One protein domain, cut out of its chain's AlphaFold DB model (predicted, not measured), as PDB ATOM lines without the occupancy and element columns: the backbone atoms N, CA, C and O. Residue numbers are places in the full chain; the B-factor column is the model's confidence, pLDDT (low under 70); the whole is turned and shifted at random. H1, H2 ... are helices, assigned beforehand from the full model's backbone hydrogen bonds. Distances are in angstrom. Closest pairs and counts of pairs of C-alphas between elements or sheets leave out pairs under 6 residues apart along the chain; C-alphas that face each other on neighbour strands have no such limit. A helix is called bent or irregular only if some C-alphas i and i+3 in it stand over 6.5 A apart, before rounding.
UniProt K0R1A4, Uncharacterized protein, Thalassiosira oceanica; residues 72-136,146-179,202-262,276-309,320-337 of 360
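AT A GLANCE: This is residues 72 to 136, 146 to 179, 202 to 262, 276 to 309 and 320 to 337 of the 360 residues of an uncharacterized protein of Thalassiosira oceanica (UniProt K0R1A4). Helices cross one another in two groups: at one end the helical hairpin H1 and H2 is crossed by long H5; at the other, two pairs of side-by-side helices running opposite ways, H3 with H4 and H7 with H9, are packed crosswise. Short H6 sits where the groups meet, H10 and H11 lie along one edge, and the loop at residues 224 to 230 sticks out. The printed part has 212 residues with eleven named helices, H1 to H11 in chain order, and no named strand; its class is all helix. It is compact, with a radius of gyration of the C-alphas of 18.8 A, and spans 66 by 44 by 35 A.

IN THESE COORDINATES: H1, residues 72 to 89, begins at C-alpha 72 (45.580, 31.233, 60.017) and is 25.4 A long. H2 is residues 97 to 108, H3 residues 113 to 133 with 30.5 A, and H4 residues 157 to 174 with 25.8 A. H5, residues 202 to 222, is 30.5 A long; H6 is residues 234 to 237. H7, residues 240 to 259, is 27.5 A long and irregular, with C-alphas 245 and 248 7.0 A apart and a kink of 48 degrees near residue 247. H8, residues 276 to 279, is only just irregular, with C-alphas 276 and 279 6.8 A apart. H9 is residues 291 to 306, with 22.7 A; H10 is residues 320 to 323. H11, residues 330 to 337, ends at C-alpha 337 (52.074, 5.841, 30.793).

HOW THE PARTS SIT: H4 and H5 are the hubs, touching four helices each; the helix packing is mostly crossed, with few shallow tilts. H4 touches H3 at a shallow tilt of 20 degrees, opposite ways, closest at the C-alphas of Ala 125 and Asn 158, 5.3 A. With residues 164 to 168 alone, H4 only just touches H9, with 3 pairs of C-alphas within 8 A, the closest Cys 164 and Trp 294, 7.0 A. H9 touches H7 at a shallow tilt of 18 degrees, opposite ways, closest at the C-alphas of Val 258 and Ser 291, 6.3 A. H5 touches H7 with residues 205 to 209 alone, closest at the C-alphas of Thr 208 and Ser 242, 6.0 A. H5 touches H1 with residues 210 to 214 alone, closest at the C-alphas of Phe 82 and Ile 211, 6.3 A. H6 touches H3, closest at the C-alphas of Ile 113 and Ser 235, 4.8 A. H10 touches H3, closest at the C-alphas of Ala 116 and Leu 323, 4.9 A, and only just touches H11, with 3 pairs within 8 A. H8 touches no helix but is near H7. Every O i to N i+4 pair is within hydrogen-bond range in H1, H2, H3, H4, H5, H9 and H11, and 14 of 16 are in H7; H6, H8 and H10 are too short for such a pair.

THE WHOLE: The C-alphas farthest apart are those of Gly 92 and Asp 135, 66.1 A. Four cuts leave out residues 137 to 145, 180 to 201, 263 to 275 and 310 to 319, with C-alpha gaps of 16.1, 11.7, 21.6 and 8.0 A. The links H5 to H6 and H8 to H9 are long. Mean pLDDT of the printed part is 84.0; 34 residues are under 70, among them 85 to 95.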
ATOM      1  N   ASN A  72      46.331  30.852  58.818       55.91
ATOM      2  CA  ASN A  72      45.580  31.233  60.017       55.91
ATOM      3  C   ASN A  72      44.837  32.570  59.872       55.91
ATOM      4  O   ASN A  72      43.678  32.649  60.265       55.91
ATOM      5  N   ASP A  73      45.429  33.591  59.244       65.06
ATOM      6  CA  ASP A  73      44.741  34.884  59.054       65.06
ATOM      7  C   ASP A  73      43.571  34.769  58.059       65.06
ATOM      8  O   ASP A  73      42.556  35.457  58.171       65.06
ATOM      9  N   PHE A  74      43.699  33.850  57.099       63.59
ATOM     10  CA  PHE A  74      42.697  33.554  56.079       63.59
ATOM     11  C   PHE A  74      41.430  32.940  56.669       63.59
ATOM     12  O   PHE A  74      40.332  33.457  56.449       63.59
ATOM     13  N   TYR A  75      41.589  31.833  57.399       66.31
ATOM     14  CA  TYR A  75      40.465  31.148  58.023       66.31
ATOM     15  C   TYR A  75      39.774  32.089  59.009       66.31
ATOM     16  O   TYR A  75      38.560  32.237  58.944       66.31
ATOM     17  N   SER A  76      40.545  32.816  59.823       73.94
ATOM     18  CA  SER A  76      40.004  33.790  60.773       73.94
ATOM     19  C   SER A  76      39.158  34.865  60.093       73.94
ATOM     20  O   SER A  76      38.047  35.118  60.535       73.94
ATOM     21  N   SER A  77      39.606  35.450  58.975       71.06
ATOM     22  CA  SER A  77      38.826  36.492  58.288       71.06
ATOM     23  C   SER A  77      37.546  35.955  57.630       71.06
ATOM     24  O   SER A  77      36.486  36.578  57.733       71.06
ATOM     25  N   ALA A  78      37.612  34.779  56.994       67.56
ATOM     26  CA  ALA A  78      36.435  34.135  56.410       67.56
ATOM     27  C   ALA A  78      35.426  33.719  57.493       67.56
ATOM     28  O   ALA A  78      34.227  33.969  57.348       67.56
ATOM     29  N   MET A  79      35.917  33.157  58.599       72.88
ATOM     30  CA  MET A  79      35.107  32.778  59.752       72.88
ATOM     31  C   MET A  79      34.544  33.984  60.489       72.88
ATOM     32  O   MET A  79      33.406  33.923  60.931       72.88
ATOM     33  N   GLU A  80      35.263  35.102  60.577       77.12
ATOM     34  CA  GLU A  80      34.727  36.348  61.127       77.12
ATOM     35  C   GLU A  80      33.589  36.895  60.268       77.12
ATOM     36  O   GLU A  80      32.549  37.274  60.800       77.12
ATOM     37  N   ALA A  81      33.755  36.935  58.943       68.69
ATOM     38  CA  ALA A  81      32.703  37.401  58.042       68.69
ATOM     39  C   ALA A  81      31.466  36.494  58.112       68.69
ATOM     40  O   ALA A  81      30.335  36.981  58.168       68.69
ATOM     41  N   PHE A  82      31.695  35.183  58.156       69.38
ATOM     42  CA  PHE A  82      30.651  34.183  58.318       69.38
ATOM     43  C   PHE A  82      29.949  34.305  59.676       69.38
ATOM     44  O   PHE A  82      28.726  34.389  59.727       69.38
ATOM     45  N   SER A  83      30.714  34.414  60.763       70.88
ATOM     46  CA  SER A  83      30.213  34.609  62.124       70.88
ATOM     47  C   SER A  83      29.388  35.890  62.227       70.88
ATOM     48  O   SER A  83      28.259  35.839  62.696       70.88
ATOM     49  N   ARG A  84      29.849  37.017  61.662       75.12
ATOM     50  CA  ARG A  84      29.073  38.270  61.611       75.12
ATOM     51  C   ARG A  84      27.739  38.105  60.878       75.12
ATOM     52  O   ARG A  84      26.718  38.603  61.353       75.12
ATOM     53  N   GLN A  85      27.725  37.416  59.735       69.31
ATOM     54  CA  GLN A  85      26.489  37.176  58.980       69.31
ATOM     55  C   GLN A  85      25.538  36.239  59.731       69.31
ATOM     56  O   GLN A  85      24.342  36.522  59.811       69.31
ATOM     57  N   MET A  86      26.067  35.185  60.352       65.56
ATOM     58  CA  MET A  86      25.283  34.260  61.166       65.56
ATOM     59  C   MET A  86      24.732  34.931  62.424       65.56
ATOM     60  O   MET A  86      23.551  34.773  62.688       65.56
ATOM     61  N   SER A  87      25.514  35.739  63.146       68.19
ATOM     62  CA  SER A  87      25.037  36.491  64.319       68.19
ATOM     63  C   SER A  87      23.931  37.485  63.968       68.19
ATOM     64  O   SER A  87      23.002  37.672  64.753       68.19
ATOM     65  N   THR A  88      24.003  38.092  62.779       68.75
ATOM     66  CA  THR A  88      22.942  38.973  62.266       68.75
ATOM     67  C   THR A  88      21.664  38.182  61.978       68.75
ATOM     68  O   THR A  88      20.568  38.661  62.252       68.75
ATOM     69  N   ALA A  89      21.793  36.953  61.468       58.34
ATOM     70  CA  ALA A  89      20.662  36.074  61.176       58.34
ATOM     71  C   ALA A  89      20.094  35.362  62.423       58.34
ATOM     72  O   ALA A  89      18.898  35.089  62.475       58.34
ATOM     73  N   SER A  90      20.925  35.068  63.429       58.47
ATOM     74  CA  SER A  90      20.585  34.249  64.603       58.47
ATOM     75  C   SER A  90      20.144  35.050  65.832       58.47
ATOM     76  O   SER A  90      19.993  34.467  66.905       58.47
ATOM     77  N   GLN A  91      19.962  36.372  65.710       66.12
ATOM     78  CA  GLN A  91      19.654  37.275  66.834       66.12
ATOM     79  C   GLN A  91      20.606  37.093  68.039       66.12
ATOM     80  O   GLN A  91      20.203  37.226  69.191       66.12
ATOM     81  N   GLY A  92      21.882  36.782  67.782       57.28
ATOM     82  CA  GLY A  92      22.897  36.623  68.828       57.28
ATOM     83  C   GLY A  92      23.029  35.220  69.434       57.28
ATOM     84  O   GLY A  92      23.798  35.056  70.379       57.28
ATOM     85  N   ALA A  93      22.351  34.196  68.901       54.91
ATOM     86  CA  ALA A  93      22.611  32.819  69.319       54.91
ATOM     87  C   ALA A  93      24.009  32.352  68.843       54.91
ATOM     88  O   ALA A  93      24.359  32.598  67.678       54.91
ATOM     89  N   PRO A  94      24.807  31.686  69.708       60.53
ATOM     90  CA  PRO A  94      26.118  31.159  69.345       60.53
ATOM     91  C   PRO A  94      26.001  30.142  68.205       60.53
ATOM     92  O   PRO A  94      25.046  29.368  68.136       60.53
ATOM     93  N   MET A  95      26.973  30.165  67.293       64.19
ATOM     94  CA  MET A  95      27.005  29.272  66.137       64.19
ATOM     95  C   MET A  95      27.061  27.806  66.605       64.19
ATOM     96  O   MET A  95      27.881  27.487  67.469       64.19
ATOM     97  N   PRO A  96      26.233  26.901  66.054       70.88
ATOM     98  CA  PRO A  96      26.360  25.482  66.357       70.88
ATOM     99  C   PRO A  96      27.710  24.972  65.835       70.88
ATOM    100  O   PRO A  96      28.089  25.272  64.703       70.88
ATOM    101  N   SER A  97      28.435  24.199  66.651       75.56
ATOM    102  CA  SER A  97      29.782  23.685  66.337       75.56
ATOM    103  C   SER A  97      29.845  22.928  65.007       75.56
ATOM    104  O   SER A  97      30.843  22.992  64.294       75.56
ATOM    105  N   THR A  98      28.740  22.287  64.625       79.31
ATOM    106  CA  THR A  98      28.586  21.599  63.342       79.31
ATOM    107  C   THR A  98      28.777  22.537  62.150       79.31
ATOM    108  O   THR A  98      29.350  22.145  61.140       79.31
ATOM    109  N   LEU A  99      28.333  23.791  62.232       77.44
ATOM    110  CA  LEU A  99      28.402  24.749  61.128       77.44
ATOM    111  C   LEU A  99      29.833  25.255  60.899       77.44
ATOM    112  O   LEU A  99      30.243  25.457  59.755       77.44
ATOM    113  N   GLU A 100      30.598  25.429  61.977       80.00
ATOM    114  CA  GLU A 100      32.014  25.785  61.903       80.00
ATOM    115  C   GLU A 100      32.835  24.652  61.274       80.00
ATOM    116  O   GLU A 100      33.647  24.901  60.382       80.00
ATOM    117  N   GLU A 101      32.576  23.404  61.670       85.38
ATOM    118  CA  GLU A 101      33.202  22.230  61.053       85.38
ATOM    119  C   GLU A 101      32.908  22.161  59.549       85.38
ATOM    120  O   GLU A 101      33.811  21.913  58.748       85.38
ATOM    121  N   HIS A 102      31.672  22.464  59.142       83.94
ATOM    122  CA  HIS A 102      31.299  22.538  57.732       83.94
ATOM    123  C   HIS A 102      32.013  23.668  56.987       83.94
ATOM    124  O   HIS A 102      32.523  23.445  55.887       83.94
ATOM    125  N   ALA A 103      32.082  24.867  57.569       83.12
ATOM    126  CA  ALA A 103      32.803  25.990  56.979       83.12
ATOM    127  C   ALA A 103      34.294  25.660  56.798       83.12
ATOM    128  O   ALA A 103      34.860  25.914  55.731       83.12
ATOM    129  N   ARG A 104      34.913  25.013  57.793       86.12
ATOM    130  CA  ARG A 104      36.294  24.528  57.705       86.12
ATOM    131  C   ARG A 104      36.460  23.475  56.616       86.12
ATOM    132  O   ARG A 104      37.330  23.635  55.765       86.12
ATOM    133  N   ALA A 105      35.603  22.456  56.580       87.19
ATOM    134  CA  ALA A 105      35.664  21.391  55.578       87.19
ATOM    135  C   ALA A 105      35.568  21.938  54.143       87.19
ATOM    136  O   ALA A 105      36.285  21.494  53.246       87.19
ATOM    137  N   VAL A 106      34.717  22.944  53.938       86.56
ATOM    138  CA  VAL A 106      34.555  23.647  52.661       86.56
ATOM    139  C   VAL A 106      35.822  24.424  52.268       86.56
ATOM    140  O   VAL A 106      36.237  24.420  51.106       86.56
ATOM    141  N   VAL A 107      36.464  25.082  53.233       85.12
ATOM    142  CA  VAL A 107      37.673  25.891  53.021       85.12
ATOM    143  C   VAL A 107      38.938  25.041  52.885       85.12
ATOM    144  O   VAL A 107      39.881  25.451  52.209       85.12
ATOM    145  N   GLU A 108      38.988  23.858  53.481       87.44
ATOM    146  CA  GLU A 108      40.143  22.955  53.423       87.44
ATOM    147  C   GLU A 108      40.096  21.997  52.226       87.44
ATOM    148  O   GLU A 108      41.105  21.377  51.896       87.44
ATOM    149  N   GLU A 109      38.973  21.940  51.504       87.81
ATOM    150  CA  GLU A 109      38.787  21.046  50.361       87.81
ATOM    151  C   GLU A 109      39.894  21.216  49.302       87.81
ATOM    152  O   GLU A 109      40.154  22.323  48.817       87.81
ATOM    153  N   ALA A 110      40.539  20.115  48.915       86.75
ATOM    154  CA  ALA A 110      41.566  20.080  47.882       86.75
ATOM    155  C   ALA A 110      41.203  19.058  46.787       86.75
ATOM    156  O   ALA A 110      40.650  18.005  47.105       86.75
ATOM    157  N   PRO A 111      41.551  19.324  45.514       90.12
ATOM    158  CA  PRO A 111      42.248  20.509  45.020       90.12
ATOM    159  C   PRO A 111      41.334  21.737  44.899       90.12
ATOM    160  O   PRO A 111      40.115  21.639  44.787       90.12
ATOM    161  N   LYS A 112      41.957  22.921  44.893       93.69
ATOM    162  CA  LYS A 112      41.263  24.197  44.685       93.69
ATOM    163  C   LYS A 112      40.807  24.353  43.240       93.69
ATOM    164  O   LYS A 112      41.493  23.899  42.323       93.69
ATOM    165  N   ILE A 113      39.715  25.086  43.040       95.31
ATOM    166  CA  ILE A 113      39.127  25.341  41.716       95.31
ATOM    167  C   ILE A 113      40.167  25.888  40.724       95.31
ATOM    168  O   ILE A 113      40.249  25.411  39.602       95.31
ATOM    169  N   ASP A 114      41.017  26.841  41.125       94.75
ATOM    170  CA  ASP A 114      42.082  27.389  40.266       94.75
ATOM    171  C   ASP A 114      43.050  26.314  39.752       94.75
ATOM    172  O   ASP A 114      43.486  26.372  38.602       94.75
ATOM    173  N   SER A 115      43.376  25.328  40.586       92.69
ATOM    174  CA  SER A 115      44.222  24.200  40.191       92.69
ATOM    175  C   SER A 115      43.488  23.272  39.225       92.69
ATOM    176  O   SER A 115      44.070  22.891  38.212       92.69
ATOM    177  N   ALA A 116      42.213  22.969  39.488       93.75
ATOM    178  CA  ALA A 116      41.389  22.133  38.613       93.75
ATOM    179  C   ALA A 116      41.190  22.772  37.228       93.75
ATOM    180  O   ALA A 116      41.352  22.106  36.208       93.75
ATOM    181  N   VAL A 117      40.942  24.085  37.166       95.44
ATOM    182  CA  VAL A 117      40.829  24.822  35.896       95.44
ATOM    183  C   VAL A 117      42.148  24.814  35.118       95.44
ATOM    184  O   VAL A 117      42.140  24.664  33.899       95.44
ATOM    185  N   LYS A 118      43.297  24.932  35.793       93.31
ATOM    186  CA  LYS A 118      44.613  24.819  35.139       93.31
ATOM    187  C   LYS A 118      44.890  23.409  34.622       93.31
ATOM    188  O   LYS A 118      45.460  23.267  33.545       93.31
ATOM    189  N   ALA A 119      44.501  22.380  35.373       90.94
ATOM    190  CA  ALA A 119      44.601  20.996  34.922       90.94
ATOM    191  C   ALA A 119      43.718  20.760  33.688       90.94
ATOM    192  O   ALA A 119      44.185  20.197  32.699       90.94
ATOM    193  N   PHE A 120      42.487  21.279  33.705       94.00
ATOM    194  CA  PHE A 120      41.572  21.223  32.569       94.00
ATOM    195  C   PHE A 120      42.118  21.953  31.337       94.00
ATOM    196  O   PHE A 120      42.120  21.397  30.245       94.00
ATOM    197  N   LEU A 121      42.670  23.157  31.513       94.00
ATOM    198  CA  LEU A 121      43.349  23.898  30.447       94.00
ATOM    199  C   LEU A 121      44.448  23.054  29.789       94.00
ATOM    200  O   LEU A 121      44.485  22.940  28.567       94.00
ATOM    201  N   SER A 122      45.328  22.451  30.592       89.75
ATOM    202  CA  SER A 122      46.408  21.594  30.088       89.75
ATOM    203  C   SER A 122      45.874  20.365  29.348       89.75
ATOM    204  O   SER A 122      46.444  19.973  28.333       89.75
ATOM    205  N   LEU A 123      44.775  19.774  29.827       90.25
ATOM    206  CA  LEU A 123      44.112  18.643  29.177       90.25
ATOM    207  C   LEU A 123      43.569  19.031  27.794       90.25
ATOM    208  O   LEU A 123      43.857  18.349  26.811       90.25
ATOM    209  N   VAL A 124      42.832  20.139  27.705       91.06
ATOM    210  CA  VAL A 124      42.255  20.636  26.445       91.06
ATOM    211  C   VAL A 124      43.350  21.043  25.455       91.06
ATOM    212  O   VAL A 124      43.268  20.710  24.271       91.06
ATOM    213  N   ALA A 125      44.413  21.697  25.932       88.75
ATOM    214  CA  ALA A 125      45.584  22.041  25.129       88.75
ATOM    215  C   ALA A 125      46.268  20.792  24.551       88.75
ATOM    216  O   ALA A 125      46.496  20.711  23.344       88.75
ATOM    217  N   ALA A 126      46.526  19.782  25.389       86.62
ATOM    218  CA  ALA A 126      47.143  18.530  24.956       86.62
ATOM    219  C   ALA A 126      46.292  17.804  23.905       86.62
ATOM    220  O   ALA A 126      46.824  17.324  22.908       86.62
ATOM    221  N   ARG A 127      44.968  17.752  24.090       87.75
ATOM    222  CA  ARG A 127      44.063  17.149  23.103       87.75
ATOM    223  C   ARG A 127      44.022  17.927  21.795       87.75
ATOM    224  O   ARG A 127      44.013  17.312  20.737       87.75
ATOM    225  N   SER A 128      44.026  19.256  21.864       86.69
ATOM    226  CA  SER A 128      43.994  20.096  20.665       86.69
ATOM    227  C   SER A 128      45.281  19.962  19.844       86.69
ATOM    228  O   SER A 128      45.204  19.902  18.625       86.69
ATOM    229  N   ALA A 129      46.441  19.817  20.497       83.31
ATOM    230  CA  ALA A 129      47.708  19.532  19.817       83.31
ATOM    231  C   ALA A 129      47.719  18.146  19.143       83.31
ATOM    232  O   ALA A 129      48.189  17.995  18.022       83.31
ATOM    233  N   VAL A 130      47.155  17.123  19.793       83.19
ATOM    234  CA  VAL A 130      47.048  15.784  19.183       83.19
ATOM    235  C   VAL A 130      46.077  15.786  17.999       83.19
ATOM    236  O   VAL A 130      46.328  15.122  16.999       83.19
ATOM    237  N   ALA A 131      44.980  16.538  18.101       81.69
ATOM    238  CA  ALA A 131      43.991  16.653  17.035       81.69
ATOM    239  C   ALA A 131      44.504  17.438  15.814       81.69
ATOM    240  O   ALA A 131      43.972  17.247  14.729       81.69
ATOM    241  N   SER A 132      45.512  18.306  15.966       74.12
ATOM    242  CA  SER A 132      46.139  18.990  14.825       74.12
ATOM    243  C   SER A 132      47.163  18.132  14.083       74.12
ATOM    244  O   SER A 132      47.394  18.363  12.902       74.12
ATOM    245  N   ASP A 133      47.785  17.168  14.765       71.25
ATOM    246  CA  ASP A 133      48.874  16.355  14.204       71.25
ATOM    247  C   ASP A 133      48.377  15.108  13.462       71.25
ATOM    248  O   ASP A 133      49.112  14.498  12.684       71.25
ATOM    249  N   ILE A 134      47.139  14.698  13.725       65.44
ATOM    250  CA  ILE A 134      46.543  13.495  13.164       65.44
ATOM    251  C   ILE A 134      45.244  13.931  12.490       65.44
ATOM    252  O   ILE A 134      44.396  14.517  13.159       65.44
ATOM    253  N   ASP A 135      45.058  13.601  11.205       56.97
ATOM    254  CA  ASP A 135      43.757  13.655  10.516       56.97
ATOM    255  C   ASP A 135      42.800  12.623  11.150       56.97
ATOM    256  O   ASP A 135      42.406  11.618  10.551       56.97
ATOM    257  N   VAL A 136      42.471  12.809  12.429       56.16
ATOM    258  CA  VAL A 136      41.479  12.011  13.134       56.16
ATOM    259  C   VAL A 136      40.144  12.478  12.603       56.16
ATOM    260  O   VAL A 136      39.629  13.523  13.001       56.16
ATOM    261  N   MET A 146      30.615  15.641  25.289       76.25
ATOM    262  CA  MET A 146      31.218  16.744  24.538       76.25
ATOM    263  C   MET A 146      32.656  16.930  25.024       76.25
ATOM    264  O   MET A 146      32.882  17.309  26.167       76.25
ATOM    265  N   GLN A 147      33.625  16.620  24.165       85.62
ATOM    266  CA  GLN A 147      35.032  16.920  24.407       85.62
ATOM    267  C   GLN A 147      35.379  18.185  23.640       85.62
ATOM    268  O   GLN A 147      35.209  18.252  22.424       85.62
ATOM    269  N   CYS A 148      35.865  19.192  24.351       87.56
ATOM    270  CA  CYS A 148      36.332  20.423  23.756       87.56
ATOM    271  C   CYS A 148      37.703  20.190  23.111       87.56
ATOM    272  O   CYS A 148      38.683  19.837  23.778       87.56
ATOM    273  N   THR A 149      37.774  20.412  21.803       87.94
ATOM    274  CA  THR A 149      39.014  20.512  21.036       87.94
ATOM    275  C   THR A 149      38.954  21.772  20.184       87.94
ATOM    276  O   THR A 149      37.926  22.089  19.591       87.94
ATOM    277  N   PHE A 150      40.053  22.522  20.134       86.38
ATOM    278  CA  PHE A 150      40.167  23.692  19.266       86.38
ATOM    279  C   PHE A 150      40.918  23.277  18.000       86.38
ATOM    280  O   PHE A 150      42.146  23.315  17.969       86.38
ATOM    281  N   VAL A 151      40.188  22.836  16.974       82.94
ATOM    282  CA  VAL A 151      40.756  22.481  15.662       82.94
ATOM    283  C   VAL A 151      40.387  23.561  14.650       82.94
ATOM    284  O   VAL A 151      39.251  24.024  14.620       82.94
ATOM    285  N   GLY A 152      41.349  23.981  13.825       70.81
ATOM    286  CA  GLY A 152      41.084  24.870  12.687       70.81
ATOM    287  C   GLY A 152      40.684  26.309  13.040       70.81
ATOM    288  O   GLY A 152      40.259  27.050  12.158       70.81
ATOM    289  N   THR A 153      40.818  26.742  14.298       61.09
ATOM    290  CA  THR A 153      40.608  28.150  14.655       61.09
ATOM    291  C   THR A 153      41.734  29.016  14.086       61.09
ATOM    292  O   THR A 153      42.893  28.608  14.085       61.09
ATOM    293  N   SER A 154      41.427  30.245  13.654       61.84
ATOM    294  CA  SER A 154      42.445  31.216  13.195       61.84
ATOM    295  C   SER A 154      43.479  31.570  14.277       61.84
ATOM    296  O   SER A 154      44.555  32.090  13.985       61.84
ATOM    297  N   ILE A 155      43.144  31.285  15.536       72.75
ATOM    298  CA  ILE A 155      43.965  31.469  16.727       72.75
ATOM    299  C   ILE A 155      44.555  30.114  17.151       72.75
ATOM    300  O   ILE A 155      43.863  29.100  17.106       72.75
ATOM    301  N   ASP A 156      45.809  30.114  17.621       86.31
ATOM    302  CA  ASP A 156      46.456  28.962  18.274       86.31
ATOM    303  C   ASP A 156      45.528  28.340  19.335       86.31
ATOM    304  O   ASP A 156      45.066  29.030  20.250       86.31
ATOM    305  N   ALA A 157      45.276  27.034  19.230       88.19
ATOM    306  CA  ALA A 157      44.442  26.266  20.149       88.19
ATOM    307  C   ALA A 157      44.791  26.502  21.629       88.19
ATOM    308  O   ALA A 157      43.900  26.633  22.472       88.19
ATOM    309  N   ASN A 158      46.082  26.639  21.949       89.38
ATOM    310  CA  ASN A 158      46.544  26.916  23.309       89.38
ATOM    311  C   ASN A 158      46.090  28.294  23.792       89.38
ATOM    312  O   ASN A 158      45.723  28.474  24.956       89.38
ATOM    313  N   ARG A 159      46.101  29.283  22.895       92.81
ATOM    314  CA  ARG A 159      45.642  30.638  23.194       92.81
ATOM    315  C   ARG A 159      44.125  30.669  23.367       92.81
ATOM    316  O   ARG A 159      43.669  31.313  24.310       92.81
ATOM    317  N   SER A 160      43.371  29.951  22.534       92.38
ATOM    318  CA  SER A 160      41.914  29.804  22.668       92.38
ATOM    319  C   SER A 160      41.539  29.175  24.015       92.38
ATOM    320  O   SER A 160      40.797  29.776  24.792       92.38
ATOM    321  N   ALA A 161      42.151  28.041  24.367       93.31
ATOM    322  CA  ALA A 161      41.922  27.380  25.652       93.31
ATOM    323  C   ALA A 161      42.293  28.283  26.846       93.31
ATOM    324  O   ALA A 161      41.558  28.354  27.834       93.31
ATOM    325  N   LEU A 162      43.404  29.026  26.753       95.25
ATOM    326  CA  LEU A 162      43.839  29.954  27.799       95.25
ATOM    327  C   LEU A 162      42.854  31.113  28.000       95.25
ATOM    328  O   LEU A 162      42.604  31.510  29.141       95.25
ATOM    329  N   LEU A 163      42.315  31.672  26.916       95.62
ATOM    330  CA  LEU A 163      41.289  32.713  26.980       95.62
ATOM    331  C   LEU A 163      40.012  32.169  27.631       95.62
ATOM    332  O   LEU A 163      39.534  32.779  28.586       95.62
ATOM    333  N   CYS A 164      39.539  30.987  27.219       96.00
ATOM    334  CA  CYS A 164      38.396  30.323  27.851       96.00
ATOM    335  C   CYS A 164      38.615  30.099  29.354       96.00
ATOM    336  O   CYS A 164      37.763  30.454  30.166       96.00
ATOM    337  N   ALA A 165      39.778  29.577  29.755       96.81
ATOM    338  CA  ALA A 165      40.100  29.327  31.160       96.81
ATOM    339  C   ALA A 165      40.151  30.620  31.996       96.81
ATOM    340  O   ALA A 165      39.685  30.648  33.137       96.81
ATOM    341  N   ARG A 166      40.698  31.707  31.435       96.88
ATOM    342  CA  ARG A 166      40.744  33.023  32.093       96.88
ATOM    343  C   ARG A 166      39.351  33.604  32.285       96.88
ATOM    344  O   ARG A 166      39.039  34.026  33.398       96.88
ATOM    345  N   THR A 167      38.528  33.591  31.239       97.19
ATOM    346  CA  THR A 167      37.137  34.048  31.317       97.19
ATOM    347  C   THR A 167      36.361  33.201  32.314       97.19
ATOM    348  O   THR A 167      35.691  33.749  33.181       97.19
ATOM    349  N   MET A 168      36.547  31.879  32.303       97.25
ATOM    350  CA  MET A 168      35.901  30.992  33.263       97.25
ATOM    351  C   MET A 168      36.273  31.320  34.712       97.25
ATOM    352  O   MET A 168      35.388  31.440  35.557       97.25
ATOM    353  N   LEU A 169      37.558  31.540  35.013       97.25
ATOM    354  CA  LEU A 169      37.994  31.946  36.353       97.25
ATOM    355  C   LEU A 169      37.478  33.332  36.751       97.25
ATOM    356  O   LEU A 169      37.138  33.539  37.915       97.25
ATOM    357  N   ALA A 170      37.429  34.287  35.823       97.00
ATOM    358  CA  ALA A 170      36.863  35.608  36.085       97.00
ATOM    359  C   ALA A 170      35.361  35.516  36.406       97.00
ATOM    360  O   ALA A 170      34.892  36.117  37.375       97.00
ATOM    361  N   THR A 171      34.621  34.692  35.664       97.06
ATOM    362  CA  THR A 171      33.197  34.447  35.907       97.06
ATOM    363  C   THR A 171      32.970  33.726  37.226       97.06
ATOM    364  O   THR A 171      32.151  34.182  38.019       97.06
ATOM    365  N   ILE A 172      33.728  32.667  37.530       97.19
ATOM    366  CA  ILE A 172      33.669  31.972  38.827       97.19
ATOM    367  C   ILE A 172      33.832  32.975  39.975       97.19
ATOM    368  O   ILE A 172      33.040  32.992  40.909       97.19
ATOM    369  N   ASN A 173      34.828  33.855  39.881       96.88
ATOM    370  CA  ASN A 173      35.151  34.790  40.955       96.88
ATOM    371  C   ASN A 173      34.186  35.976  41.086       96.88
ATOM    372  O   ASN A 173      34.245  36.665  42.096       96.88
ATOM    373  N   SER A 174      33.309  36.198  40.104       95.88
ATOM    374  CA  SER A 174      32.319  37.285  40.104       95.88
ATOM    375  C   SER A 174      30.871  36.801  40.220       95.88
ATOM    376  O   SER A 174      29.962  37.621  40.286       95.88
ATOM    377  N   THR A 175      30.623  35.487  40.200       96.38
ATOM    378  CA  THR A 175      29.254  34.950  40.208       96.38
ATOM    379  C   THR A 175      28.712  34.885  41.624       96.38
ATOM    380  O   THR A 175      29.301  34.225  42.477       96.38
ATOM    381  N   LEU A 176      27.565  35.523  41.849       95.00
ATOM    382  CA  LEU A 176      26.783  35.376  43.070       95.00
ATOM    383  C   LEU A 176      25.865  34.155  42.963       95.00
ATOM    384  O   LEU A 176      25.254  33.905  41.927       95.00
ATOM    385  N   ILE A 177      25.763  33.407  44.056       93.94
ATOM    386  CA  ILE A 177      24.853  32.275  44.208       93.94
ATOM    387  C   ILE A 177      23.553  32.817  44.800       93.94
ATOM    388  O   ILE A 177      23.537  33.302  45.935       93.94
ATOM    389  N   ILE A 178      22.466  32.747  44.037       90.75
ATOM    390  CA  ILE A 178      21.179  33.309  44.453       90.75
ATOM    391  C   ILE A 178      20.595  32.452  45.595       90.75
ATOM    392  O   ILE A 178      20.656  31.218  45.523       90.75
ATOM    393  N   PRO A 179      20.079  33.061  46.682       83.19
ATOM    394  CA  PRO A 179      19.382  32.328  47.731       83.19
ATOM    395  C   PRO A 179      18.131  31.650  47.176       83.19
ATOM    396  O   PRO A 179      17.363  32.266  46.442       83.19
ATOM    397  N   LYS A 202      21.679  20.359  52.428       87.25
ATOM    398  CA  LYS A 202      21.074  21.701  52.421       87.25
ATOM    399  C   LYS A 202      21.863  22.678  53.286       87.25
ATOM    400  O   LYS A 202      22.123  23.803  52.855       87.25
ATOM    401  N   GLU A 203      22.274  22.254  54.477       86.56
ATOM    402  CA  GLU A 203      23.090  23.068  55.381       86.56
ATOM    403  C   GLU A 203      24.446  23.400  54.741       86.56
ATOM    404  O   GLU A 203      24.815  24.572  54.655       86.56
ATOM    405  N   ARG A 204      25.135  22.408  54.163       87.69
ATOM    406  CA  ARG A 204      26.392  22.602  53.415       87.69
ATOM    407  C   ARG A 204      26.253  23.562  52.238       87.69
ATOM    408  O   ARG A 204      27.124  24.410  52.016       87.69
ATOM    409  N   THR A 205      25.158  23.445  51.493       91.38
ATOM    410  CA  THR A 205      24.836  24.323  50.362       91.38
ATOM    411  C   THR A 205      24.624  25.760  50.835       91.38
ATOM    412  O   THR A 205      25.168  26.695  50.243       91.38
ATOM    413  N   SER A 206      23.901  25.941  51.945       89.38
ATOM    414  CA  SER A 206      23.684  27.247  52.570       89.38
ATOM    415  C   SER A 206      24.998  27.881  53.035       89.38
ATOM    416  O   SER A 206      25.303  29.012  52.658       89.38
ATOM    417  N   VAL A 207      25.838  27.131  53.761       90.06
ATOM    418  CA  VAL A 207      27.157  27.599  54.222       90.06
ATOM    419  C   VAL A 207      28.036  28.005  53.039       90.06
ATOM    420  O   VAL A 207      28.588  29.107  53.025       90.06
ATOM    421  N   THR A 208      28.112  27.159  52.007       92.56
ATOM    422  CA  THR A 208      28.867  27.460  50.782       92.56
ATOM    423  C   THR A 208      28.393  28.768  50.154       92.56
ATOM    424  O   THR A 208      29.213  29.631  49.856       92.56
ATOM    425  N   ARG A 209      27.076  28.950  49.995       92.50
ATOM    426  CA  ARG A 209      26.470  30.155  49.412       92.50
ATOM    427  C   ARG A 209      26.858  31.423  50.170       92.50
ATOM    428  O   ARG A 209      27.250  32.412  49.552       92.50
ATOM    429  N   VAL A 210      26.756  31.392  51.497       89.81
ATOM    430  CA  VAL A 210      27.060  32.528  52.380       89.81
ATOM    431  C   VAL A 210      28.529  32.938  52.243       89.81
ATOM    432  O   VAL A 210      28.825  34.093  51.923       89.81
ATOM    433  N   ILE A 211      29.452  31.982  52.395       90.62
ATOM    434  CA  ILE A 211      30.895  32.250  52.306       90.62
ATOM    435  C   ILE A 211      31.268  32.702  50.887       90.62
ATOM    436  O   ILE A 211      32.007  33.673  50.718       90.62
ATOM    437  N   TRP A 212      30.719  32.052  49.857       94.75
ATOM    438  CA  TRP A 212      30.985  32.387  48.459       94.75
ATOM    439  C   TRP A 212      30.580  33.820  48.126       94.75
ATOM    440  O   TRP A 212      31.397  34.603  47.641       94.75
ATOM    441  N   ASN A 213      29.340  34.195  48.442       94.00
ATOM    442  CA  ASN A 213      28.828  35.533  48.167       94.00
ATOM    443  C   ASN A 213      29.560  36.610  48.967       94.00
ATOM    444  O   ASN A 213      29.739  37.718  48.465       94.00
ATOM    445  N   SER A 214      29.995  36.299  50.191       90.69
ATOM    446  CA  SER A 214      30.830  37.201  50.988       90.69
ATOM    447  C   SER A 214      32.141  37.523  50.266       90.69
ATOM    448  O   SER A 214      32.463  38.697  50.072       90.69
ATOM    449  N   LEU A 215      32.839  36.497  49.763       91.94
ATOM    450  CA  LEU A 215      34.083  36.678  49.012       91.94
ATOM    451  C   LEU A 215      33.867  37.486  47.732       91.94
ATOM    452  O   LEU A 215      34.639  38.396  47.460       91.94
ATOM    453  N   VAL A 216      32.808  37.210  46.966       93.06
ATOM    454  CA  VAL A 216      32.497  37.972  45.741       93.06
ATOM    455  C   VAL A 216      32.212  39.446  46.055       93.06
ATOM    456  O   VAL A 216      32.735  40.330  45.382       93.06
ATOM    457  N   LYS A 217      31.434  39.741  47.105       90.81
ATOM    458  CA  LYS A 217      31.106  41.123  47.504       90.81
ATOM    459  C   LYS A 217      32.323  41.903  47.988       90.81
ATOM    460  O   LYS A 217      32.457  43.081  47.656       90.81
ATOM    461  N   GLN A 218      33.216  41.257  48.740       87.88
ATOM    462  CA  GLN A 218      34.488  41.860  49.142       87.88
ATOM    463  C   GLN A 218      35.309  42.278  47.920       87.88
ATOM    464  O   GLN A 218      35.926  43.342  47.948       87.88
ATOM    465  N   GLN A 219      35.241  41.509  46.823       85.94
ATOM    466  CA  GLN A 219      35.959  41.878  45.606       85.94
ATOM    467  C   GLN A 219      35.493  43.194  45.006       85.94
ATOM    468  O   GLN A 219      36.310  44.027  44.614       85.94
ATOM    469  N   SER A 220      34.177  43.379  44.966       83.75
ATOM    470  CA  SER A 220      33.559  44.583  44.426       83.75
ATOM    471  C   SER A 220      33.791  45.805  45.317       83.75
ATOM    472  O   SER A 220      33.970  46.904  44.801       83.75
ATOM    473  N   ALA A 221      33.813  45.628  46.643       81.50
ATOM    474  CA  ALA A 221      33.991  46.725  47.596       81.50
ATOM    475  C   ALA A 221      35.436  47.260  47.640       81.50
ATOM    476  O   ALA A 221      35.652  48.466  47.739       81.50
ATOM    477  N   GLU A 222      36.437  46.381  47.538       71.50
ATOM    478  CA  GLU A 222      37.853  46.768  47.613       71.50
ATOM    479  C   GLU A 222      38.368  47.497  46.363       71.50
ATOM    480  O   GLU A 222      39.375  48.192  46.454       71.50
ATOM    481  N   LEU A 223      37.674  47.427  45.219       67.19
ATOM    482  CA  LEU A 223      38.027  48.229  44.034       67.19
ATOM    483  C   LEU A 223      38.032  49.742  44.316       67.19
ATOM    484  O   LEU A 223      38.676  50.496  43.591       67.19
ATOM    485  N   VAL A 224      37.353  50.177  45.380       70.81
ATOM    486  CA  VAL A 224      37.293  51.578  45.814       70.81
ATOM    487  C   VAL A 224      38.478  51.955  46.722       70.81
ATOM    488  O   VAL A 224      38.855  53.122  46.779       70.81
ATOM    489  N   ASN A 225      39.128  50.982  47.375       70.25
ATOM    490  CA  ASN A 225      40.200  51.204  48.349       70.25
ATOM    491  C   ASN A 225      41.492  50.503  47.895       70.25
ATOM    492  O   ASN A 225      41.744  49.350  48.230       70.25
ATOM    493  N   ALA A 226      42.329  51.214  47.133       58.16
ATOM    494  CA  ALA A 226      43.501  50.700  46.407       58.16
ATOM    495  C   ALA A 226      44.683  50.169  47.261       58.16
ATOM    496  O   ALA A 226      45.795  49.995  46.746       58.16
ATOM    497  N   GLU A 227      44.491  49.888  48.551       69.62
ATOM    498  CA  GLU A 227      45.524  49.224  49.341       69.62
ATOM    499  C   GLU A 227      45.612  47.747  48.948       69.62
ATOM    500  O   GLU A 227      44.652  46.990  49.048       69.62
ATOM    501  N   LYS A 228      46.798  47.345  48.475       62.81
ATOM    502  CA  LYS A 228      47.139  46.058  47.840       62.81
ATOM    503  C   LYS A 228      47.044  44.835  48.770       62.81
ATOM    504  O   LYS A 228      47.961  44.008  48.799       62.81
ATOM    505  N   LYS A 229      45.971  44.675  49.542       68.88
ATOM    506  CA  LYS A 229      45.698  43.407  50.221       68.88
ATOM    507  C   LYS A 229      45.392  42.359  49.153       68.88
ATOM    508  O   LYS A 229      44.742  42.627  48.146       68.88
ATOM    509  N   LYS A 230      45.968  41.166  49.321       77.38
ATOM    510  CA  LYS A 230      45.761  40.038  48.406       77.38
ATOM    511  C   LYS A 230      44.304  39.607  48.513       77.38
ATOM    512  O   LYS A 230      43.963  38.784  49.354       77.38
ATOM    513  N   GLN A 231      43.473  40.181  47.658       80.25
ATOM    514  CA  GLN A 231      42.055  39.900  47.605       80.25
ATOM    515  C   GLN A 231      41.794  38.407  47.411       80.25
ATOM    516  O   GLN A 231      42.375  37.750  46.534       80.25
ATOM    517  N   MET A 232      40.917  37.875  48.254       87.31
ATOM    518  CA  MET A 232      40.606  36.457  48.275       87.31
ATOM    519  C   MET A 232      39.567  36.130  47.212       87.31
ATOM    520  O   MET A 232      38.520  36.765  47.099       87.31
ATOM    521  N   LYS A 233      39.888  35.129  46.395       93.38
ATOM    522  CA  LYS A 233      39.058  34.717  45.268       93.38
ATOM    523  C   LYS A 233      38.357  33.401  45.570       93.38
ATOM    524  O   LYS A 233      39.060  32.489  46.010       93.38
ATOM    525  N   PRO A 234      37.043  33.249  45.295       95.56
ATOM    526  CA  PRO A 234      36.356  31.967  45.433       95.56
ATOM    527  C   PRO A 234      37.147  30.807  44.821       95.56
ATOM    528  O   PRO A 234      37.355  29.785  45.470       95.56
ATOM    529  N   SER A 235      37.736  31.009  43.637       96.19
ATOM    530  CA  SER A 235      38.518  29.980  42.947       96.19
ATOM    531  C   SER A 235      39.795  29.535  43.681       96.19
ATOM    532  O   SER A 235      40.376  28.504  43.347       96.19
ATOM    533  N   LYS A 236      40.280  30.322  44.645       94.06
ATOM    534  CA  LYS A 236      41.460  30.024  45.473       94.06
ATOM    535  C   LYS A 236      41.094  29.398  46.817       94.06
ATOM    536  O   LYS A 236      41.947  28.757  47.421       94.06
ATOM    537  N   VAL A 237      39.858  29.604  47.269       92.31
ATOM    538  CA  VAL A 237      39.350  29.174  48.577       92.31
ATOM    539  C   VAL A 237      38.670  27.818  48.472       92.31
ATOM    540  O   VAL A 237      38.986  26.908  49.232       92.31
ATOM    541  N   PHE A 238      37.776  27.670  47.504       95.25
ATOM    542  CA  PHE A 238      36.886  26.523  47.416       95.25
ATOM    543  C   PHE A 238      37.463  25.380  46.581       95.25
ATOM    544  O   PHE A 238      38.342  25.585  45.731       95.25
ATOM    545  N   GLY A 239      36.947  24.178  46.840       94.25
ATOM    546  CA  GLY A 239      37.207  22.969  46.068       94.25
ATOM    547  C   GLY A 239      36.024  22.559  45.186       94.25
ATOM    548  O   GLY A 239      35.233  23.393  44.732       94.25
ATOM    549  N   ARG A 240      35.948  21.259  44.905       94.44
ATOM    550  CA  ARG A 240      35.005  20.646  43.969       94.44
ATOM    551  C   ARG A 240      33.556  20.786  44.427       94.44
ATOM    552  O   ARG A 240      32.722  21.260  43.662       94.44
ATOM    553  N   ARG A 241      33.245  20.390  45.661       93.19
ATOM    554  CA  ARG A 241      31.872  20.337  46.189       93.19
ATOM    555  C   ARG A 241      31.232  21.714  46.202       93.19
ATOM    556  O   ARG A 241      30.105  21.884  45.750       93.19
ATOM    557  N   SER A 242      31.975  22.720  46.647       95.31
ATOM    558  CA  SER A 242      31.479  24.093  46.625       95.31
ATOM    559  C   SER A 242      31.304  24.637  45.212       95.31
ATOM    560  O   SER A 242      30.354  25.376  44.957       95.31
ATOM    561  N   LEU A 243      32.173  24.247  44.271       96.00
ATOM    562  CA  LEU A 243      31.957  24.593  42.872       96.00
ATOM    563  C   LEU A 243      30.694  23.932  42.323       96.00
ATOM    564  O   LEU A 243      29.977  24.602  41.598       96.00
ATOM    565  N   ALA A 244      30.379  22.685  42.687       94.62
ATOM    566  CA  ALA A 244      29.158  22.005  42.239       94.62
ATOM    567  C   ALA A 244      27.883  22.785  42.602       94.62
ATOM    568  O   ALA A 244      26.952  22.841  41.803       94.62
ATOM    569  N   VAL A 245      27.881  23.477  43.746       94.25
ATOM    570  CA  VAL A 245      26.796  24.385  44.152       94.25
ATOM    571  C   VAL A 245      26.749  25.651  43.286       94.25
ATOM    572  O   VAL A 245      25.675  26.102  42.892       94.25
ATOM    573  N   ALA A 246      27.903  26.249  42.984       95.81
ATOM    574  CA  ALA A 246      27.990  27.510  42.241       95.81
ATOM    575  C   ALA A 246      27.841  27.339  40.717       95.81
ATOM    576  O   ALA A 246      27.425  28.260  40.010       95.81
ATOM    577  N   TYR A 247      28.217  26.173  40.192       96.19
ATOM    578  CA  TYR A 247      28.394  25.933  38.765       96.19
ATOM    579  C   TYR A 247      27.128  26.110  37.921       96.19
ATOM    580  O   TYR A 247      27.245  26.676  36.834       96.19
ATOM    581  N   PRO A 248      25.920  25.723  38.380       94.88
ATOM    582  CA  PRO A 248      24.689  25.984  37.635       94.88
ATOM    583  C   PRO A 248      24.493  27.469  37.300       94.88
ATOM    584  O   PRO A 248      24.154  27.802  36.166       94.88
ATOM    585  N   PHE A 249      24.798  28.368  38.242       94.88
ATOM    586  CA  PHE A 249      24.706  29.819  38.039       94.88
ATOM    587  C   PHE A 249      25.778  30.327  37.067       94.88
ATOM    588  O   PHE A 249      25.511  31.175  36.218       94.88
ATOM    589  N   ILE A 250      26.992  29.779  37.155       95.94
ATOM    590  CA  ILE A 250      28.102  30.105  36.248       95.94
ATOM    591  C   ILE A 250      27.774  29.675  34.810       95.94
ATOM    592  O   ILE A 250      27.932  30.459  33.875       95.94
ATOM    593  N   ARG A 251      27.284  28.444  34.634       94.81
ATOM    594  CA  ARG A 251      26.895  27.885  33.334       94.81
ATOM    595  C   ARG A 251      25.773  28.693  32.694       94.81
ATOM    596  O   ARG A 251      25.815  28.944  31.493       94.81
ATOM    597  N   GLU A 252      24.807  29.134  33.493       92.94
ATOM    598  CA  GLU A 252      23.707  29.966  33.015       92.94
ATOM    599  C   GLU A 252      24.197  31.329  32.494       92.94
ATOM    600  O   GLU A 252      23.769  31.765  31.424       92.94
ATOM    601  N   ARG A 253      25.171  31.962  33.164       94.06
ATOM    602  CA  ARG A 253      25.798  33.205  32.671       94.06
ATOM    603  C   ARG A 253      26.470  33.027  31.309       94.06
ATOM    604  O   ARG A 253      26.348  33.906  30.456       94.06
ATOM    605  N   PHE A 254      27.158  31.903  31.093       94.88
ATOM    606  CA  PHE A 254      27.777  31.604  29.798       94.88
ATOM    607  C   PHE A 254      26.748  31.334  28.707       94.88
ATOM    608  O   PHE A 254      26.869  31.870  27.609       94.88
ATOM    609  N   ARG A 255      25.704  30.557  29.023       93.31
ATOM    610  CA  ARG A 255      24.624  30.246  28.081       93.31
ATOM    611  C   ARG A 255      23.967  31.518  27.543       93.31
ATOM    612  O   ARG A 255      23.736  31.626  26.344       93.31
ATOM    613  N   ARG A 256      23.719  32.504  28.410       90.75
ATOM    614  CA  ARG A 256      23.121  33.790  28.013       90.75
ATOM    615  C   ARG A 256      24.013  34.643  27.137       90.75
ATOM    616  O   ARG A 256      23.505  35.298  26.239       90.75
ATOM    617  N   GLY A 257      25.322  34.623  27.377       92.06
ATOM    618  CA  GLY A 257      26.263  35.349  26.527       92.06
ATOM    619  C   GLY A 257      26.312  34.822  25.096       92.06
ATOM    620  O   GLY A 257      26.720  35.553  24.205       92.06
ATOM    621  N   VAL A 258      25.869  33.581  24.867       90.94
ATOM    622  CA  VAL A 258      25.706  33.024  23.520       90.94
ATOM    623  C   VAL A 258      24.305  33.291  22.966       90.94
ATOM    624  O   VAL A 258      24.175  33.712  21.824       90.94
ATOM    625  N   ALA A 259      23.259  33.094  23.775       84.56
ATOM    626  CA  ALA A 259      21.871  33.289  23.342       84.56
ATOM    627  C   ALA A 259      21.517  34.758  23.042       84.56
ATOM    628  O   ALA A 259      20.614  35.020  22.259       84.56
ATOM    629  N   GLY A 260      22.221  35.719  23.646       70.56
ATOM    630  CA  GLY A 260      22.016  37.146  23.387       70.56
ATOM    631  C   GLY A 260      22.509  37.628  22.017       70.56
ATOM    632  O   GLY A 260      22.238  38.774  21.668       70.56
ATOM    633  N   SER A 261      23.225  36.787  21.262       60.75
ATOM    634  CA  SER A 261      23.773  37.139  19.945       60.75
ATOM    635  C   SER A 261      22.726  37.040  18.838       60.75
ATOM    636  O   SER A 261      22.678  37.908  17.973       60.75
ATOM    637  N   ASP A 262      21.860  36.023  18.872       52.62
ATOM    638  CA  ASP A 262      21.015  35.677  17.732       52.62
ATOM    639  C   ASP A 262      19.669  35.088  18.200       52.62
ATOM    640  O   ASP A 262      19.606  33.979  18.721       52.62
ATOM    641  N   LEU A 276      15.205  33.006  37.948       63.06
ATOM    642  CA  LEU A 276      16.125  33.878  38.688       63.06
ATOM    643  C   LEU A 276      17.026  34.681  37.729       63.06
ATOM    644  O   LEU A 276      18.143  35.066  38.075       63.06
ATOM    645  N   SER A 277      16.581  34.841  36.478       58.09
ATOM    646  CA  SER A 277      17.432  35.247  35.366       58.09
ATOM    647  C   SER A 277      17.837  36.710  35.366       58.09
ATOM    648  O   SER A 277      18.973  37.000  35.004       58.09
ATOM    649  N   ASP A 278      17.001  37.634  35.804       73.06
ATOM    650  CA  ASP A 278      17.302  39.048  35.553       73.06
ATOM    651  C   ASP A 278      18.537  39.575  36.312       73.06
ATOM    652  O   ASP A 278      19.161  40.539  35.874       73.06
ATOM    653  N   ASP A 279      18.985  38.886  37.366       79.56
ATOM    654  CA  ASP A 279      20.062  39.372  38.241       79.56
ATOM    655  C   ASP A 279      21.485  38.926  37.848       79.56
ATOM    656  O   ASP A 279      22.466  39.385  38.440       79.56
ATOM    657  N   LEU A 280      21.644  38.016  36.877       86.00
ATOM    658  CA  LEU A 280      22.962  37.478  36.504       86.00
ATOM    659  C   LEU A 280      23.441  38.016  35.147       86.00
ATOM    660  O   LEU A 280      22.889  37.625  34.113       86.00
ATOM    661  N   PRO A 281      24.513  38.836  35.109       91.00
ATOM    662  CA  PRO A 281      25.003  39.405  33.861       91.00
ATOM    663  C   PRO A 281      25.578  38.316  32.951       91.00
ATOM    664  O   PRO A 281      26.374  37.473  33.392       91.00
ATOM    665  N   ALA A 282      25.178  38.370  31.680       93.56
ATOM    666  CA  ALA A 282      25.659  37.492  30.622       93.56
ATOM    667  C   ALA A 282      27.182  37.603  30.447       93.56
ATOM    668  O   ALA A 282      27.787  38.639  30.733       93.56
ATOM    669  N   VAL A 283      27.810  36.515  29.999       95.62
ATOM    670  CA  VAL A 283      29.251  36.471  29.725       95.62
ATOM    671  C   VAL A 283      29.479  36.003  28.299       95.62
ATOM    672  O   VAL A 283      29.317  34.822  27.994       95.62
ATOM    673  N   GLU A 284      29.869  36.945  27.449       95.56
ATOM    674  CA  GLU A 284      30.159  36.712  26.037       95.56
ATOM    675  C   GLU A 284      31.409  35.835  25.835       95.56
ATOM    676  O   GLU A 284      32.331  35.848  26.667       95.56
ATOM    677  N   PRO A 285      31.463  35.060  24.733       95.00
ATOM    678  CA  PRO A 285      32.665  34.331  24.356       95.00
ATOM    679  C   PRO A 285      33.842  35.297  24.124       95.00
ATOM    680  O   PRO A 285      33.652  36.401  23.611       95.00
ATOM    681  N   PRO A 286      35.087  34.912  24.464       94.81
ATOM    682  CA  PRO A 286      36.251  35.745  24.174       94.81
ATOM    683  C   PRO A 286      36.411  36.018  22.673       94.81
ATOM    684  O   PRO A 286      36.185  35.132  21.849       94.81
ATOM    685  N   ASN A 287      36.900  37.211  22.326       93.00
ATOM    686  CA  ASN A 287      37.137  37.609  20.936       93.00
ATOM    687  C   ASN A 287      37.936  36.552  20.153       93.00
ATOM    688  O   ASN A 287      39.049  36.183  20.538       93.00
ATOM    689  N   GLY A 288      37.371  36.120  19.023       91.00
ATOM    690  CA  GLY A 288      37.966  35.125  18.130       91.00
ATOM    691  C   GLY A 288      37.722  33.666  18.527       91.00
ATOM    692  O   GLY A 288      38.267  32.774  17.881       91.00
ATOM    693  N   ILE A 289      36.913  33.406  19.557       93.12
ATOM    694  CA  ILE A 289      36.454  32.061  19.909       93.12
ATOM    695  C   ILE A 289      35.010  31.895  19.447       93.12
ATOM    696  O   ILE A 289      34.134  32.653  19.850       93.12
ATOM    697  N   HIS A 290      34.762  30.885  18.614       92.56
ATOM    698  CA  HIS A 290      33.409  30.533  18.191       92.56
ATOM    699  C   HIS A 290      32.554  30.082  19.380       92.56
ATOM    700  O   HIS A 290      33.032  29.354  20.257       92.56
ATOM    701  N   SER A 291      31.277  30.466  19.365       92.31
ATOM    702  CA  SER A 291      30.300  30.130  20.404       92.31
ATOM    703  C   SER A 291      30.219  28.629  20.687       92.31
ATOM    704  O   SER A 291      30.156  28.244  21.848       92.31
ATOM    705  N   ASP A 292      30.329  27.775  19.669       91.75
ATOM    706  CA  ASP A 292      30.288  26.317  19.845       91.75
ATOM    707  C   ASP A 292      31.473  25.789  20.659       91.75
ATOM    708  O   ASP A 292      31.298  24.994  21.583       91.75
ATOM    709  N   HIS A 293      32.688  26.271  20.377       92.25
ATOM    710  CA  HIS A 293      33.874  25.904  21.154       92.25
ATOM    711  C   HIS A 293      33.790  26.435  22.585       92.25
ATOM    712  O   HIS A 293      34.221  25.763  23.523       92.25
ATOM    713  N   TRP A 294      33.218  27.628  22.759       94.00
ATOM    714  CA  TRP A 294      32.962  28.193  24.076       94.00
ATOM    715  C   TRP A 294      31.981  27.327  24.876       94.00
ATOM    716  O   TRP A 294      32.313  26.926  25.992       94.00
ATOM    717  N   ILE A 295      30.841  26.963  24.276       93.19
ATOM    718  CA  ILE A 295      29.831  26.069  24.859       93.19
ATOM    719  C   ILE A 295      30.436  24.723  25.235       93.19
ATOM    720  O   ILE A 295      30.247  24.259  26.365       93.19
ATOM    721  N   ALA A 296      31.178  24.107  24.316       93.12
ATOM    722  CA  ALA A 296      31.822  22.822  24.546       93.12
ATOM    723  C   ALA A 296      32.811  22.890  25.720       93.12
ATOM    724  O   ALA A 296      32.820  21.992  26.559       93.12
ATOM    725  N   PHE A 297      33.600  23.967  25.822       95.00
ATOM    726  CA  PHE A 297      34.612  24.127  26.866       95.00
ATOM    727  C   PHE A 297      34.014  24.116  28.275       95.00
ATOM    728  O   PHE A 297      34.461  23.350  29.131       95.00
ATOM    729  N   TYR A 298      33.007  24.955  28.543       94.88
ATOM    730  CA  TYR A 298      32.409  24.979  29.879       94.88
ATOM    731  C   TYR A 298      31.474  23.783  30.100       94.88
ATOM    732  O   TYR A 298      31.417  23.261  31.206       94.88
ATOM    733  N   THR A 299      30.787  23.277  29.073       93.56
ATOM    734  CA  THR A 299      29.945  22.080  29.241       93.56
ATOM    735  C   THR A 299      30.787  20.881  29.667       93.56
ATOM    736  O   THR A 299      30.463  20.253  30.669       93.56
ATOM    737  N   GLU A 300      31.924  20.644  29.010       94.00
ATOM    738  CA  GLU A 300      32.831  19.563  29.398       94.00
ATOM    739  C   GLU A 300      33.349  19.732  30.834       94.00
ATOM    740  O   GLU A 300      33.358  18.778  31.613       94.00
ATOM    741  N   PHE A 301      33.765  20.944  31.215       95.12
ATOM    742  CA  PHE A 301      34.238  21.196  32.576       95.12
ATOM    743  C   PHE A 301      33.149  20.915  33.625       95.12
ATOM    744  O   PHE A 301      33.436  20.338  34.675       95.12
ATOM    745  N   GLY A 302      31.899  21.286  33.333       94.06
ATOM    746  CA  GLY A 302      30.738  20.964  34.160       94.06
ATOM    747  C   GLY A 302      30.472  19.467  34.259       94.06
ATOM    748  O   GLY A 302      30.260  18.952  35.354       94.06
ATOM    749  N   ASP A 303      30.569  18.744  33.147       91.31
ATOM    750  CA  ASP A 303      30.418  17.292  33.159       91.31
ATOM    751  C   ASP A 303      31.503  16.648  34.038       91.31
ATOM    752  O   ASP A 303      31.237  15.684  34.754       91.31
ATOM    753  N   LEU A 304      32.743  17.157  34.001       90.69
ATOM    754  CA  LEU A 304      33.863  16.665  34.824       90.69
ATOM    755  C   LEU A 304      33.698  16.992  36.310       90.69
ATOM    756  O   LEU A 304      34.341  16.363  37.153       90.69
ATOM    757  N   LEU A 305      32.849  17.959  36.643       91.19
ATOM    758  CA  LEU A 305      32.495  18.303  38.013       91.19
ATOM    759  C   LEU A 305      31.444  17.347  38.598       91.19
ATOM    760  O   LEU A 305      31.534  17.022  39.783       91.19
ATOM    761  N   SER A 306      30.494  16.880  37.780       84.88
ATOM    762  CA  SER A 306      29.377  16.014  38.197       84.88
ATOM    763  C   SER A 306      29.712  14.521  38.298       84.88
ATOM    764  O   SER A 306      28.942  13.766  38.883       84.88
ATOM    765  N   GLU A 307      30.834  14.064  37.737       76.88
ATOM    766  CA  GLU A 307      31.225  12.648  37.781       76.88
ATOM    767  C   GLU A 307      31.749  12.244  39.159       76.88
ATOM    768  O   GLU A 307      32.959  12.238  39.415       76.88
ATOM    769  N   ASP A 308      30.843  11.908  40.069       63.56
ATOM    770  CA  ASP A 308      31.162  11.413  41.409       63.56
ATOM    771  C   ASP A 308      31.640   9.959  41.363       63.56
ATOM    772  O   ASP A 308      31.062   9.071  41.972       63.56
ATOM    773  N   GLY A 309      32.703   9.707  40.594       57.09
ATOM    774  CA  GLY A 309      33.518   8.503  40.679       57.09
ATOM    775  C   GLY A 309      32.778   7.172  40.572       57.09
ATOM    776  O   GLY A 309      33.372   6.177  40.981       57.09
ATOM    777  N   SER A 320      37.862  13.425  35.176       84.62
ATOM    778  CA  SER A 320      37.448  14.007  36.461       84.62
ATOM    779  C   SER A 320      38.434  13.672  37.591       84.62
ATOM    780  O   SER A 320      38.834  14.559  38.348       84.62
ATOM    781  N   LYS A 321      38.922  12.421  37.669       82.56
ATOM    782  CA  LYS A 321      39.941  12.026  38.660       82.56
ATOM    783  C   LYS A 321      41.248  12.787  38.432       82.56
ATOM    784  O   LYS A 321      41.880  13.198  39.398       82.56
ATOM    785  N   LEU A 322      41.626  13.035  37.175       82.50
ATOM    786  CA  LEU A 322      42.811  13.831  36.847       82.50
ATOM    787  C   LEU A 322      42.681  15.269  37.380       82.50
ATOM    788  O   LEU A 322      43.582  15.747  38.064       82.50
ATOM    789  N   LEU A 323      41.554  15.933  37.106       84.81
ATOM    790  CA  LEU A 323      41.309  17.329  37.490       84.81
ATOM    791  C   LEU A 323      41.238  17.526  39.008       84.81
ATOM    792  O   LEU A 323      41.744  18.522  39.528       84.81
ATOM    793  N   TRP A 324      40.594  16.587  39.701       85.81
ATOM    794  CA  TRP A 324      40.259  16.711  41.120       85.81
ATOM    795  C   TRP A 324      41.171  15.898  42.042       85.81
ATOM    796  O   TRP A 324      40.848  15.680  43.206       85.81
ATOM    797  N   SER A 325      42.327  15.460  41.550       84.00
ATOM    798  CA  SER A 325      43.315  14.751  42.361       84.00
ATOM    799  C   SER A 325      44.240  15.711  43.116       84.00
ATOM    800  O   SER A 325      44.659  16.758  42.614       84.00
ATOM    801  N   MET A 326      44.590  15.348  44.353       81.75
ATOM    802  CA  MET A 326      45.498  16.160  45.175       81.75
ATOM    803  C   MET A 326      46.927  16.206  44.621       81.75
ATOM    804  O   MET A 326      47.630  17.199  44.800       81.75
ATOM    805  N   ASP A 327      47.350  15.152  43.927       79.75
ATOM    806  CA  ASP A 327      48.668  15.026  43.300       79.75
ATOM    807  C   ASP A 327      48.734  15.696  41.917       79.75
ATOM    808  O   ASP A 327      49.690  15.492  41.170       79.75
ATOM    809  N   ARG A 328      47.718  16.499  41.564       74.50
ATOM    810  CA  ARG A 328      47.601  17.172  40.260       74.50
ATOM    811  C   ARG A 328      47.624  16.192  39.086       74.50
ATOM    812  O   ARG A 328      48.080  16.535  37.996       74.50
ATOM    813  N   GLY A 329      47.172  14.969  39.321       71.50
ATOM    814  CA  GLY A 329      47.042  13.942  38.312       71.50
ATOM    815  C   GLY A 329      48.329  13.182  38.045       71.50
ATOM    816  O   GLY A 329      48.380  12.458  37.057       71.50
ATOM    817  N   GLN A 330      49.369  13.329  38.873       74.88
ATOM    818  CA  GLN A 330      50.640  12.628  38.672       74.88
ATOM    819  C   GLN A 330      50.459  11.107  38.615       74.88
ATOM    820  O   GLN A 330      50.890  10.501  37.635       74.88
ATOM    821  N   LYS A 331      49.758  10.506  39.583       79.81
ATOM    822  CA  LYS A 331      49.498   9.057  39.605       79.81
ATOM    823  C   LYS A 331      48.651   8.602  38.425       79.81
ATOM    824  O   LYS A 331      48.922   7.568  37.832       79.81
ATOM    825  N   GLU A 332      47.641   9.382  38.047       78.44
ATOM    826  CA  GLU A 332      46.803   9.068  36.883       78.44
ATOM    827  C   GLU A 332      47.610   9.151  35.575       78.44
ATOM    828  O   GLU A 332      47.472   8.303  34.692       78.44
ATOM    829  N   LEU A 333      48.500  10.138  35.439       76.38
ATOM    830  CA  LEU A 333      49.393  10.255  34.285       76.38
ATOM    831  C   LEU A 333      50.406   9.111  34.226       76.38
ATOM    832  O   LEU A 333      50.675   8.608  33.132       76.38
ATOM    833  N   GLU A 334      50.955   8.703  35.366       80.75
ATOM    834  CA  GLU A 334      51.842   7.547  35.490       80.75
ATOM    835  C   GLU A 334      51.117   6.257  35.097       80.75
ATOM    836  O   GLU A 334      51.548   5.580  34.163       80.75
ATOM    837  N   LEU A 335      49.923   6.021  35.646       81.88
ATOM    838  CA  LEU A 335      49.060   4.900  35.276       81.88
ATOM    839  C   LEU A 335      48.757   4.877  33.767       81.88
ATOM    840  O   LEU A 335      48.760   3.824  33.128       81.88
ATOM    841  N   ARG A 336      48.519   6.039  33.141       80.06
ATOM    842  CA  ARG A 336      48.328   6.140  31.680       80.06
ATOM    843  C   ARG A 336      49.606   5.857  30.891       80.06
ATOM    844  O   ARG A 336      49.523   5.380  29.757       80.06
ATOM    845  N   ARG A 337      50.785   6.195  31.416       82.25
ATOM    846  CA  ARG A 337      52.074   5.841  30.793       82.25
ATOM    847  C   ARG A 337      52.291   4.334  30.860       82.25
ATOM    848  O   ARG A 337      52.548   3.744  29.817       82.25
TER     849      ARG A 337